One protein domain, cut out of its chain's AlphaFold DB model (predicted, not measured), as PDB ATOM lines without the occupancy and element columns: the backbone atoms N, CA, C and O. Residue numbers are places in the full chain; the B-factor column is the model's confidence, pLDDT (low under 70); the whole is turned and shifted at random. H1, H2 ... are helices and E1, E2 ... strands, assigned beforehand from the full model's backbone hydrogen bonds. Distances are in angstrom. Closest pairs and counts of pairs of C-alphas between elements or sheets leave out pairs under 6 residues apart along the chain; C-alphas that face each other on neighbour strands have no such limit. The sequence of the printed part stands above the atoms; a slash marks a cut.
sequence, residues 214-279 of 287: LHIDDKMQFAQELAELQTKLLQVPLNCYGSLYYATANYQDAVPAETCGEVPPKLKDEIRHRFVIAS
ATOM      1  N   LEU A 214       6.040  47.580  50.581       86.56
ATOM      2  CA  LEU A 214       6.052  48.952  51.094       86.56
ATOM      3  C   LEU A 214       6.823  49.904  50.170       86.56
ATOM      4  O   LEU A 214       7.920  49.592  49.689       86.56
ATOM      5  N   HIS A 215       6.290  51.120  50.002       91.44
ATOM      6  CA  HIS A 215       6.989  52.183  49.291       91.44
ATOM      7  C   HIS A 215       8.269  52.582  50.039       91.44
ATOM      8  O   HIS A 215       8.371  52.443  51.260       91.44
ATOM      9  N   ILE A 216       9.261  53.104  49.315       91.19
ATOM     10  CA  ILE A 216      10.537  53.504  49.924       91.19
ATOM     11  C   ILE A 216      10.345  54.561  51.019       91.19
ATOM     12  O   ILE A 216      11.003  54.486  52.053       91.19
ATOM     13  N   ASP A 217       9.398  55.482  50.833       90.88
ATOM     14  CA  ASP A 217       9.077  56.511  51.826       90.88
ATOM     15  C   ASP A 217       8.526  55.895  53.123       90.88
ATOM     16  O   ASP A 217       8.951  56.281  54.211       90.88
ATOM     17  N   ASP A 218       7.664  54.875  53.023       86.69
ATOM     18  CA  ASP A 218       7.119  54.163  54.186       86.69
ATOM     19  C   ASP A 218       8.215  53.380  54.921       86.69
ATOM     20  O   ASP A 218       8.273  53.375  56.152       86.69
ATOM     21  N   LYS A 219       9.144  52.760  54.177       85.50
ATOM     22  CA  LYS A 219      10.324  52.089  54.753       85.50
ATOM     23  C   LYS A 219      11.214  53.071  55.509       85.50
ATOM     24  O   LYS A 219      11.698  52.749  56.595       85.50
ATOM     25  N   MET A 220      11.436  54.259  54.945       84.81
ATOM     26  CA  MET A 220      12.223  55.314  55.586       84.81
ATOM     27  C   MET A 220      11.534  55.844  56.842       84.81
ATOM     28  O   MET A 220      12.190  55.975  57.876       84.81
ATOM     29  N   GLN A 221      10.223  56.087  56.779       85.19
ATOM     30  CA  GLN A 221       9.445  56.504  57.941       85.19
ATOM     31  C   GLN A 221       9.502  55.445  59.049       85.19
ATOM     32  O   GLN A 221       9.810  55.777  60.192       85.19
ATOM     33  N   PHE A 222       9.300  54.169  58.711       82.38
ATOM     34  CA  PHE A 222       9.413  53.067  59.665       82.38
ATOM     35  C   PHE A 222      10.801  53.011  60.322       82.38
ATOM     36  O   PHE A 222      10.915  52.883  61.542       82.38
ATOM     37  N   ALA A 223      11.871  53.146  59.531       83.00
ATOM     38  CA  ALA A 223      13.235  53.161  60.052       83.00
ATOM     39  C   ALA A 223      13.481  54.344  61.003       83.00
ATOM     40  O   ALA A 223      14.154  54.180  62.023       83.00
ATOM     41  N   GLN A 224      12.919  55.517  60.702       82.50
ATOM     42  CA  GLN A 224      13.010  56.688  61.567       82.50
ATOM     43  C   GLN A 224      12.246  56.481  62.882       82.50
ATOM     44  O   GLN A 224      12.815  56.704  63.949       82.50
ATOM     45  N   GLU A 225      11.001  56.007  62.828       80.50
ATOM     46  CA  GLU A 225      10.200  55.715  64.024       80.50
ATOM     47  C   GLU A 225      10.896  54.676  64.920       80.50
ATOM     48  O   GLU A 225      10.982  54.847  66.141       80.50
ATOM     49  N   LEU A 226      11.493  53.644  64.313       80.19
ATOM     50  CA  LEU A 226      12.291  52.649  65.023       80.19
ATOM     51  C   LEU A 226      13.545  53.262  65.667       80.19
ATOM     52  O   LEU A 226      13.845  52.959  66.823       80.19
ATOM     53  N   ALA A 227      14.270  54.127  64.956       79.56
ATOM     54  CA  ALA A 227      15.450  54.807  65.488       79.56
ATOM     55  C   ALA A 227      15.093  55.752  66.648       79.56
ATOM     56  O   ALA A 227      15.809  55.816  67.652       79.56
ATOM     57  N   GLU A 228      13.962  56.452  66.560       78.69
ATOM     58  CA  GLU A 228      13.442  57.293  67.638       78.69
ATOM     59  C   GLU A 228      13.053  56.460  68.862       78.69
ATOM     60  O   GLU A 228      13.380  56.834  69.993       78.69
ATOM     61  N   LEU A 229      12.406  55.309  68.659       74.69
ATOM     62  CA  LEU A 229      12.084  54.369  69.731       74.69
ATOM     63  C   LEU A 229      13.354  53.839  70.408       74.69
ATOM     64  O   LEU A 229      13.463  53.888  71.634       74.69
ATOM     65  N   GLN A 230      14.336  53.385  69.626       70.81
ATOM     66  CA  GLN A 230      15.632  52.929  70.135       70.81
ATOM     67  C   GLN A 230      16.333  54.028  70.935       70.81
ATOM     68  O   GLN A 230      16.776  53.795  72.058       70.81
ATOM     69  N   THR A 231      16.366  55.249  70.403       75.44
ATOM     70  CA  THR A 231      16.958  56.406  71.083       75.44
ATOM     71  C   THR A 231      16.270  56.654  72.421       75.44
ATOM     72  O   THR A 231      16.940  56.761  73.449       75.44
ATOM     73  N   LYS A 232      14.932  56.664  72.446       69.56
ATOM     74  CA  LYS A 232      14.151  56.805  73.684       69.56
ATOM     75  C   LYS A 232      14.464  55.696  74.680       69.56
ATOM     76  O   LYS A 232      14.582  56.001  75.862       69.56
ATOM     77  N   LEU A 233      14.641  54.447  74.238       66.62
ATOM     78  CA  LEU A 233      15.004  53.314  75.100       66.62
ATOM     79  C   LEU A 233      16.418  53.445  75.693       66.62
ATOM     80  O   LEU A 233      16.632  53.071  76.849       66.62
ATOM     81  N   LEU A 234      17.354  54.056  74.969       72.06
ATOM     82  CA  LEU A 234      18.747  54.228  75.400       72.06
ATOM     83  C   LEU A 234      18.984  55.448  76.311       72.06
ATOM     84  O   LEU A 234      20.013  55.520  76.972       72.06
ATOM     85  N   GLN A 235      18.028  56.377  76.420       71.94
ATOM     86  CA  GLN A 235      18.162  57.607  77.230       71.94
ATOM     87  C   GLN A 235      18.319  57.406  78.750       71.94
ATOM     88  O   GLN A 235      18.620  58.358  79.463       71.94
ATOM     89  N   VAL A 236      18.099  56.196  79.265       70.31
ATOM     90  CA  VAL A 236      18.185  55.878  80.697       70.31
ATOM     91  C   VAL A 236      19.214  54.761  80.850       70.31
ATOM     92  O   VAL A 236      18.842  53.590  80.917       70.31
ATOM     93  N   PRO A 237      20.515  55.100  80.821       71.75
ATOM     94  CA  PRO A 237      21.575  54.118  80.993       71.75
ATOM     95  C   PRO A 237      21.530  53.565  82.415       71.75
ATOM     96  O   PRO A 237      21.452  54.332  83.376       71.75
ATOM     97  N   LEU A 238      21.589  52.242  82.547       74.94
ATOM     98  CA  LEU A 238      21.654  51.564  83.837       74.94
ATOM     99  C   LEU A 238      23.108  51.414  84.306       74.94
ATOM    100  O   LEU A 238      24.045  51.439  83.510       74.94
ATOM    101  N   ASN A 239      23.291  51.261  85.614       74.38
ATOM    102  CA  ASN A 239      24.582  51.099  86.280       74.38
ATOM    103  C   ASN A 239      25.275  49.772  85.969       74.38
ATOM    104  O   ASN A 239      26.484  49.654  86.164       74.38
ATOM    105  N   CYS A 240      24.534  48.778  85.492       71.75
ATOM    106  CA  CYS A 240      25.076  47.480  85.132       71.75
ATOM    107  C   CYS A 240      24.227  46.783  84.065       71.75
ATOM    108  O   CYS A 240      23.106  47.191  83.756       71.75
ATOM    109  N   TYR A 241      24.799  45.724  83.496       70.38
ATOM    110  CA  TYR A 241      24.137  44.860  82.527       70.38
ATOM    111  C   TYR A 241      23.493  43.669  83.236       70.38
ATOM    112  O   TYR A 241      24.104  43.060  84.115       70.38
ATOM    113  N   GLY A 242      22.285  43.305  82.818       67.12
ATOM    114  CA  GLY A 242      21.558  42.154  83.340       67.12
ATOM    115  C   GLY A 242      20.081  42.216  82.975       67.12
ATOM    116  O   GLY A 242      19.659  43.077  82.200       67.12
ATOM    117  N   SER A 243      19.304  41.299  83.540       69.19
ATOM    118  CA  SER A 243      17.847  41.318  83.398       69.19
ATOM    119  C   SER A 243      17.243  42.195  84.495       69.19
ATOM    120  O   SER A 243      17.728  42.185  85.629       69.19
ATOM    121  N   LEU A 244      16.214  42.974  84.152       69.38
ATOM    122  CA  LEU A 244      15.532  43.875  85.080       69.38
ATOM    123  C   LEU A 244      14.352  43.148  85.731       69.38
ATOM    124  O   LEU A 244      13.483  42.614  85.046       69.38
ATOM    125  N   TYR A 245      14.303  43.166  87.056       67.69
ATOM    126  CA  TYR A 245      13.268  42.519  87.852       67.69
ATOM    127  C   TYR A 245      12.657  43.506  88.833       67.69
ATOM    128  O   TYR A 245      13.288  44.492  89.214       67.69
ATOM    129  N   TYR A 246      11.447  43.218  89.307       70.56
ATOM    130  CA  TYR A 246      10.907  43.933  90.457       70.56
ATOM    131  C   TYR A 246      11.710  43.601  91.714       70.56
ATOM    132  O   TYR A 246      12.037  42.442  91.970       70.56
ATOM    133  N   ALA A 247      11.971  44.611  92.542       75.19
ATOM    134  CA  ALA A 247      12.678  44.444  93.812       75.19
ATOM    135  C   ALA A 247      11.970  43.452  94.757       75.19
ATOM    136  O   ALA A 247      12.608  42.812  95.588       75.19
ATOM    137  N   THR A 248      10.657  43.268  94.592       74.12
ATOM    138  CA  THR A 248       9.844  42.308  95.351       74.12
ATOM    139  C   THR A 248      10.102  40.847  94.988       74.12
ATOM    140  O   THR A 248       9.718  39.971  95.755       74.12
ATOM    141  N   ALA A 249      10.743  40.563  93.850       64.12
ATOM    142  CA  ALA A 249      10.980  39.199  93.380       64.12
ATOM    143  C   ALA A 249      12.111  38.468  94.137       64.12
ATOM    144  O   ALA A 249      12.282  37.267  93.971       64.12
ATOM    145  N   ASN A 250      12.855  39.175  94.998       66.88
ATOM    146  CA  ASN A 250      13.825  38.612  95.948       66.88
ATOM    147  C   ASN A 250      14.866  37.651  95.326       66.88
ATOM    148  O   ASN A 250      15.147  36.576  95.859       66.88
ATOM    149  N   TYR A 251      15.453  38.040  94.193       67.88
ATOM    150  CA  TYR A 251      16.523  37.277  93.551       67.88
ATOM    151  C   TYR A 251      17.834  37.361  94.343       67.88
ATOM    152  O   TYR A 251      18.303  38.441  94.706       67.88
ATOM    153  N   GLN A 252      18.454  36.202  94.570       61.06
ATOM    154  CA  GLN A 252      19.789  36.108  95.162       61.06
ATOM    155  C   GLN A 252      20.809  36.752  94.206       61.06
ATOM    156  O   GLN A 252      20.763  36.491  93.007       61.06
ATOM    157  N   ASP A 253      21.701  37.590  94.738       74.31
ATOM    158  CA  ASP A 253      22.735  38.335  93.993       74.31
ATOM    159  C   ASP A 253      22.221  39.478  93.093       74.31
ATOM    160  O   ASP A 253      22.967  40.011  92.270       74.31
ATOM    161  N   ALA A 254      20.960  39.892  93.255       78.19
ATOM    162  CA  ALA A 254      20.430  41.059  92.559       78.19
ATOM    163  C   ALA A 254      20.976  42.370  93.147       78.19
ATOM    164  O   ALA A 254      21.064  42.541  94.365       78.19
ATOM    165  N   VAL A 255      21.300  43.323  92.275       82.62
ATOM    166  CA  VAL A 255      21.739  44.674  92.645       82.62
ATOM    167  C   VAL A 255      20.635  45.688  92.347       82.62
ATOM    168  O   VAL A 255      19.913  45.517  91.369       82.62
ATOM    169  N   PRO A 256      20.460  46.756  93.141       84.31
ATOM    170  CA  PRO A 256      19.506  47.810  92.807       84.31
ATOM    171  C   PRO A 256      19.775  48.396  91.417       84.31
ATOM    172  O   PRO A 256      20.928  48.667  91.060       84.31
ATOM    173  N   ALA A 257      18.711  48.600  90.641       80.25
ATOM    174  CA  ALA A 257      18.816  49.282  89.362       80.25
ATOM    175  C   ALA A 257      19.107  50.765  89.616       80.25
ATOM    176  O   ALA A 257      18.320  51.463  90.250       80.25
ATOM    177  N   GLU A 258      20.231  51.271  89.123       81.69
ATOM    178  CA  GLU A 258      20.570  52.692  89.233       81.69
ATOM    179  C   GLU A 258      20.846  53.258  87.846       81.69
ATOM    180  O   GLU A 258      21.251  52.533  86.944       81.69
ATOM    181  N   THR A 259      20.616  54.556  87.653       79.19
ATOM    182  CA  THR A 259      20.812  55.194  86.345       79.19
ATOM    183  C   THR A 259      22.094  56.023  86.312       79.19
ATOM    184  O   THR A 259      22.268  56.919  87.146       79.19
ATOM    185  N   CYS A 260      22.933  55.815  85.303       67.12
ATOM    186  CA  CYS A 260      24.193  56.530  85.096       67.12
ATOM    187  C   CYS A 260      24.017  57.694  84.105       67.12
ATOM    188  O   CYS A 260      24.547  57.662  83.001       67.12
ATOM    189  N   GLY A 261      23.234  58.719  84.460       68.62
ATOM    190  CA  GLY A 261      23.017  59.880  83.583       68.62
ATOM    191  C   GLY A 261      22.269  61.045  84.232       68.62
ATOM    192  O   GLY A 261      21.892  60.982  85.411       68.62
ATOM    193  N   GLU A 262      22.041  62.109  83.458       70.69
ATOM    194  CA  GLU A 262      21.182  63.243  83.833       70.69
ATOM    195  C   GLU A 262      19.704  62.844  83.750       70.69
ATOM    196  O   GLU A 262      18.984  63.134  82.801       70.69
ATOM    197  N   VAL A 263      19.267  62.115  84.770       75.25
ATOM    198  CA  VAL A 263      17.884  61.669  84.946       75.25
ATOM    199  C   VAL A 263      17.284  62.423  86.140       75.25
ATOM    200  O   VAL A 263      17.993  62.604  87.139       75.25
ATOM    201  N   PRO A 264      16.011  62.863  86.093       81.25
ATOM    202  CA  PRO A 264      15.371  63.542  87.218       81.25
ATOM    203  C   PRO A 264      15.508  62.741  88.528       81.25
ATOM    204  O   PRO A 264      15.227  61.542  88.515       81.25
ATOM    205  N   PRO A 265      15.878  63.364  89.667       82.19
ATOM    206  CA  PRO A 265      16.123  62.650  90.928       82.19
ATOM    207  C   PRO A 265      14.966  61.745  91.362       82.19
ATOM    208  O   PRO A 265      15.181  60.593  91.717       82.19
ATOM    209  N   LYS A 266      13.725  62.222  91.201       83.31
ATOM    210  CA  LYS A 266      12.506  61.451  91.484       83.31
ATOM    211  C   LYS A 266      12.451  60.126  90.713       83.31
ATOM    212  O   LYS A 266      12.053  59.111  91.270       83.31
ATOM    213  N   LEU A 267      12.855  60.141  89.441       75.69
ATOM    214  CA  LEU A 267      12.877  58.948  88.599       75.69
ATOM    215  C   LEU A 267      14.022  58.007  88.996       75.69
ATOM    216  O   LEU A 267      13.842  56.794  88.979       75.69
ATOM    217  N   LYS A 268      15.180  58.544  89.403       80.38
ATOM    218  CA  LYS A 268      16.285  57.723  89.929       80.38
ATOM    219  C   LYS A 268      15.864  56.953  91.179       80.38
ATOM    220  O   LYS A 268      16.096  55.748  91.256       80.38
ATOM    221  N   ASP A 269      15.217  57.640  92.116       83.12
ATOM    222  CA  ASP A 269      14.736  57.038  93.361       83.12
ATOM    223  C   ASP A 269      13.652  55.990  93.094       83.12
ATOM    224  O   ASP A 269      13.669  54.908  93.684       83.12
ATOM    225  N   GLU A 270      12.744  56.273  92.155       80.31
ATOM    226  CA  GLU A 270      11.711  55.329  91.743       80.31
ATOM    227  C   GLU A 270      12.312  54.053  91.137       80.31
ATOM    228  O   GLU A 270      11.923  52.952  91.532       80.31
ATOM    229  N   ILE A 271      13.278  54.185  90.219       79.12
ATOM    230  CA  ILE A 271      13.934  53.037  89.581       79.12
ATOM    231  C   ILE A 271      14.659  52.189  90.630       79.12
ATOM    232  O   ILE A 271      14.458  50.977  90.680       79.12
ATOM    233  N   ARG A 272      15.427  52.834  91.516       83.44
ATOM    234  CA  ARG A 272      16.211  52.165  92.560       83.44
ATOM    235  C   ARG A 272      15.356  51.405  93.566       83.44
ATOM    236  O   ARG A 272      15.770  50.356  94.051       83.44
ATOM    237  N   HIS A 273      14.186  51.936  93.910       82.00
ATOM    238  CA  HIS A 273      13.300  51.297  94.879       82.00
ATOM    239  C   HIS A 273      12.483  50.156  94.270       82.00
ATOM    240  O   HIS A 273      12.160  49.184  94.951       82.00
ATOM    241  N   ARG A 274      12.118  50.280  92.992       76.44
ATOM    242  CA  ARG A 274      11.182  49.356  92.348       76.44
ATOM    243  C   ARG A 274      11.861  48.221  91.612       76.44
ATOM    244  O   ARG A 274      11.245  47.162  91.489       76.44
ATOM    245  N   PHE A 275      13.089  48.423  91.143       79.88
ATOM    246  CA  PHE A 275      13.754  47.469  90.274       79.88
ATOM    247  C   PHE A 275      15.132  47.054  90.777       79.88
ATOM    248  O   PHE A 275      15.886  47.831  91.366       79.88
ATOM    249  N   VAL A 276      15.466  45.806  90.479       78.38
ATOM    250  CA  VAL A 276      16.781  45.211  90.689       78.38
ATOM    251  C   VAL A 276      17.265  44.594  89.384       78.38
ATOM    252  O   VAL A 276      16.470  44.180  88.540       78.38
ATOM    253  N   ILE A 277      18.576  44.542  89.207       71.50
ATOM    254  CA  ILE A 277      19.250  43.910  88.086       71.50
ATOM    255  C   ILE A 277      19.909  42.649  88.623       71.50
ATOM    256  O   ILE A 277      20.684  42.703  89.576       71.50
ATOM    257  N   ALA A 278      19.595  41.505  88.028       67.62
ATOM    258  CA  ALA A 278      20.232  40.242  88.376       67.62
ATOM    259  C   ALA A 278      20.815  39.575  87.131       67.62
ATOM    260  O   ALA A 278      20.444  39.872  85.988       67.62
ATOM    261  N   SER A 279      21.768  38.677  87.366       62.72
ATOM    262  CA  SER A 279      22.387  37.921  86.292       62.72
ATOM    263  C   SER A 279      21.409  36.923  85.673       62.72
ATOM    264  O   SER A 279      20.716  36.201  86.381       62.72
TER     265      SER A 279
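Overview. This is residues 214 to 279 of the 287 residues of an uncharacterized protein of Aspergillus niger (strain CBS 513.88 / FGSC A1513) (UniProt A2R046). What would one see first in this model? A long straight helix, H1, sticks out as an arm from a small head, in which two short strands, E1 and E2, lie side by side and a shorter helix, H2, runs on into E2. Residues 214 to 234 stand free and make much of the length, while the long link of residues 247 to 264 folds back through the head, where its residues 255 to 256 pair with E2. What is it built of? The printed part has 66 residues with two named helices and two named strands, in the order H1, E1, H2, E2; the class is mixed, helices and strands, and the sheet, of order E1 - E2, is antiparallel. How spread out is it? The whole is only just loose, close to extended, with a radius of gyration of the C-alphas of 16.2 A and spans of 50 by 25 by 17 A.

Arrangement. Does the first helix meet the other elements? H1, residues 216 to 234, belongs to the stretch of residues 214 to 234 that stands free, with no C-alpha 8 or more residues away along the chain within 10 A. It is apart from H2, residues 265 to 274, and from E2, residues 275 to 278. How do the strands pair? E1, residues 243 to 246, and E2 are antiparallel neighbours, with an angle of 140 degrees between their N-to-C directions. The C-alphas of Tyr 246 and Phe 275 face each other at 4.5 A, and N 245 and O 276 are within hydrogen-bond range at 2.8 A, as are N 278 and O 243 at 3.1 A. What else comes near the strands? Residues 255 to 256 make a short antiparallel pairing with residues 276 to 277 of E2. E1 and H2 have 1 pair of C-alphas within 8 A, those of Tyr 246 and Arg 274, 5.7 A apart. How complete are the helices' backbones? In H1 and H2 every O i to N i+4 pair is within hydrogen-bond range.

Along the chain. Where does H1 run? It goes from Ile 216, C-alpha at (10.537, 53.504, 49.924), to Leu 234, C-alpha at (18.747, 54.228, 75.400), and measures 26.8 A from first to last C-alpha. Where is E1? It runs from Ser 243 to Tyr 246, 10.2 A from first to last C-alpha. Where do H2 and E2 lie? H2 begins at Pro 265, C-alpha at (16.123, 62.650, 90.928), and ends at Arg 274, with 14.3 A between those C-alphas. E2 follows from Phe 275 to Ala 278, 9.9 A long, and its last C-alpha is at (20.232, 40.242, 88.376).

Size, cuts and confidence. How large is it? The two C-alphas farthest apart, those of His 215 and Gln 252, are 50.3 A from each other, and the outline is only just a rod. Without the stretch that stands free, the body has 45 residues, spans 29 by 18 by 12 A and has a radius of gyration of 10.0 A. Are there cuts or long links? The printed part has no cut; H2 to E2 is a tight link, H1 to E1 is a short link of 8 residues, and E1 to H2 is a long link of 18 residues. Where is the confidence low? The mean pLDDT of the printed part is 76.5, and 14 residues are under 70: residues 232 to 233, 242 to 245, 249 to 252, 260 to 261 and 278 to 279.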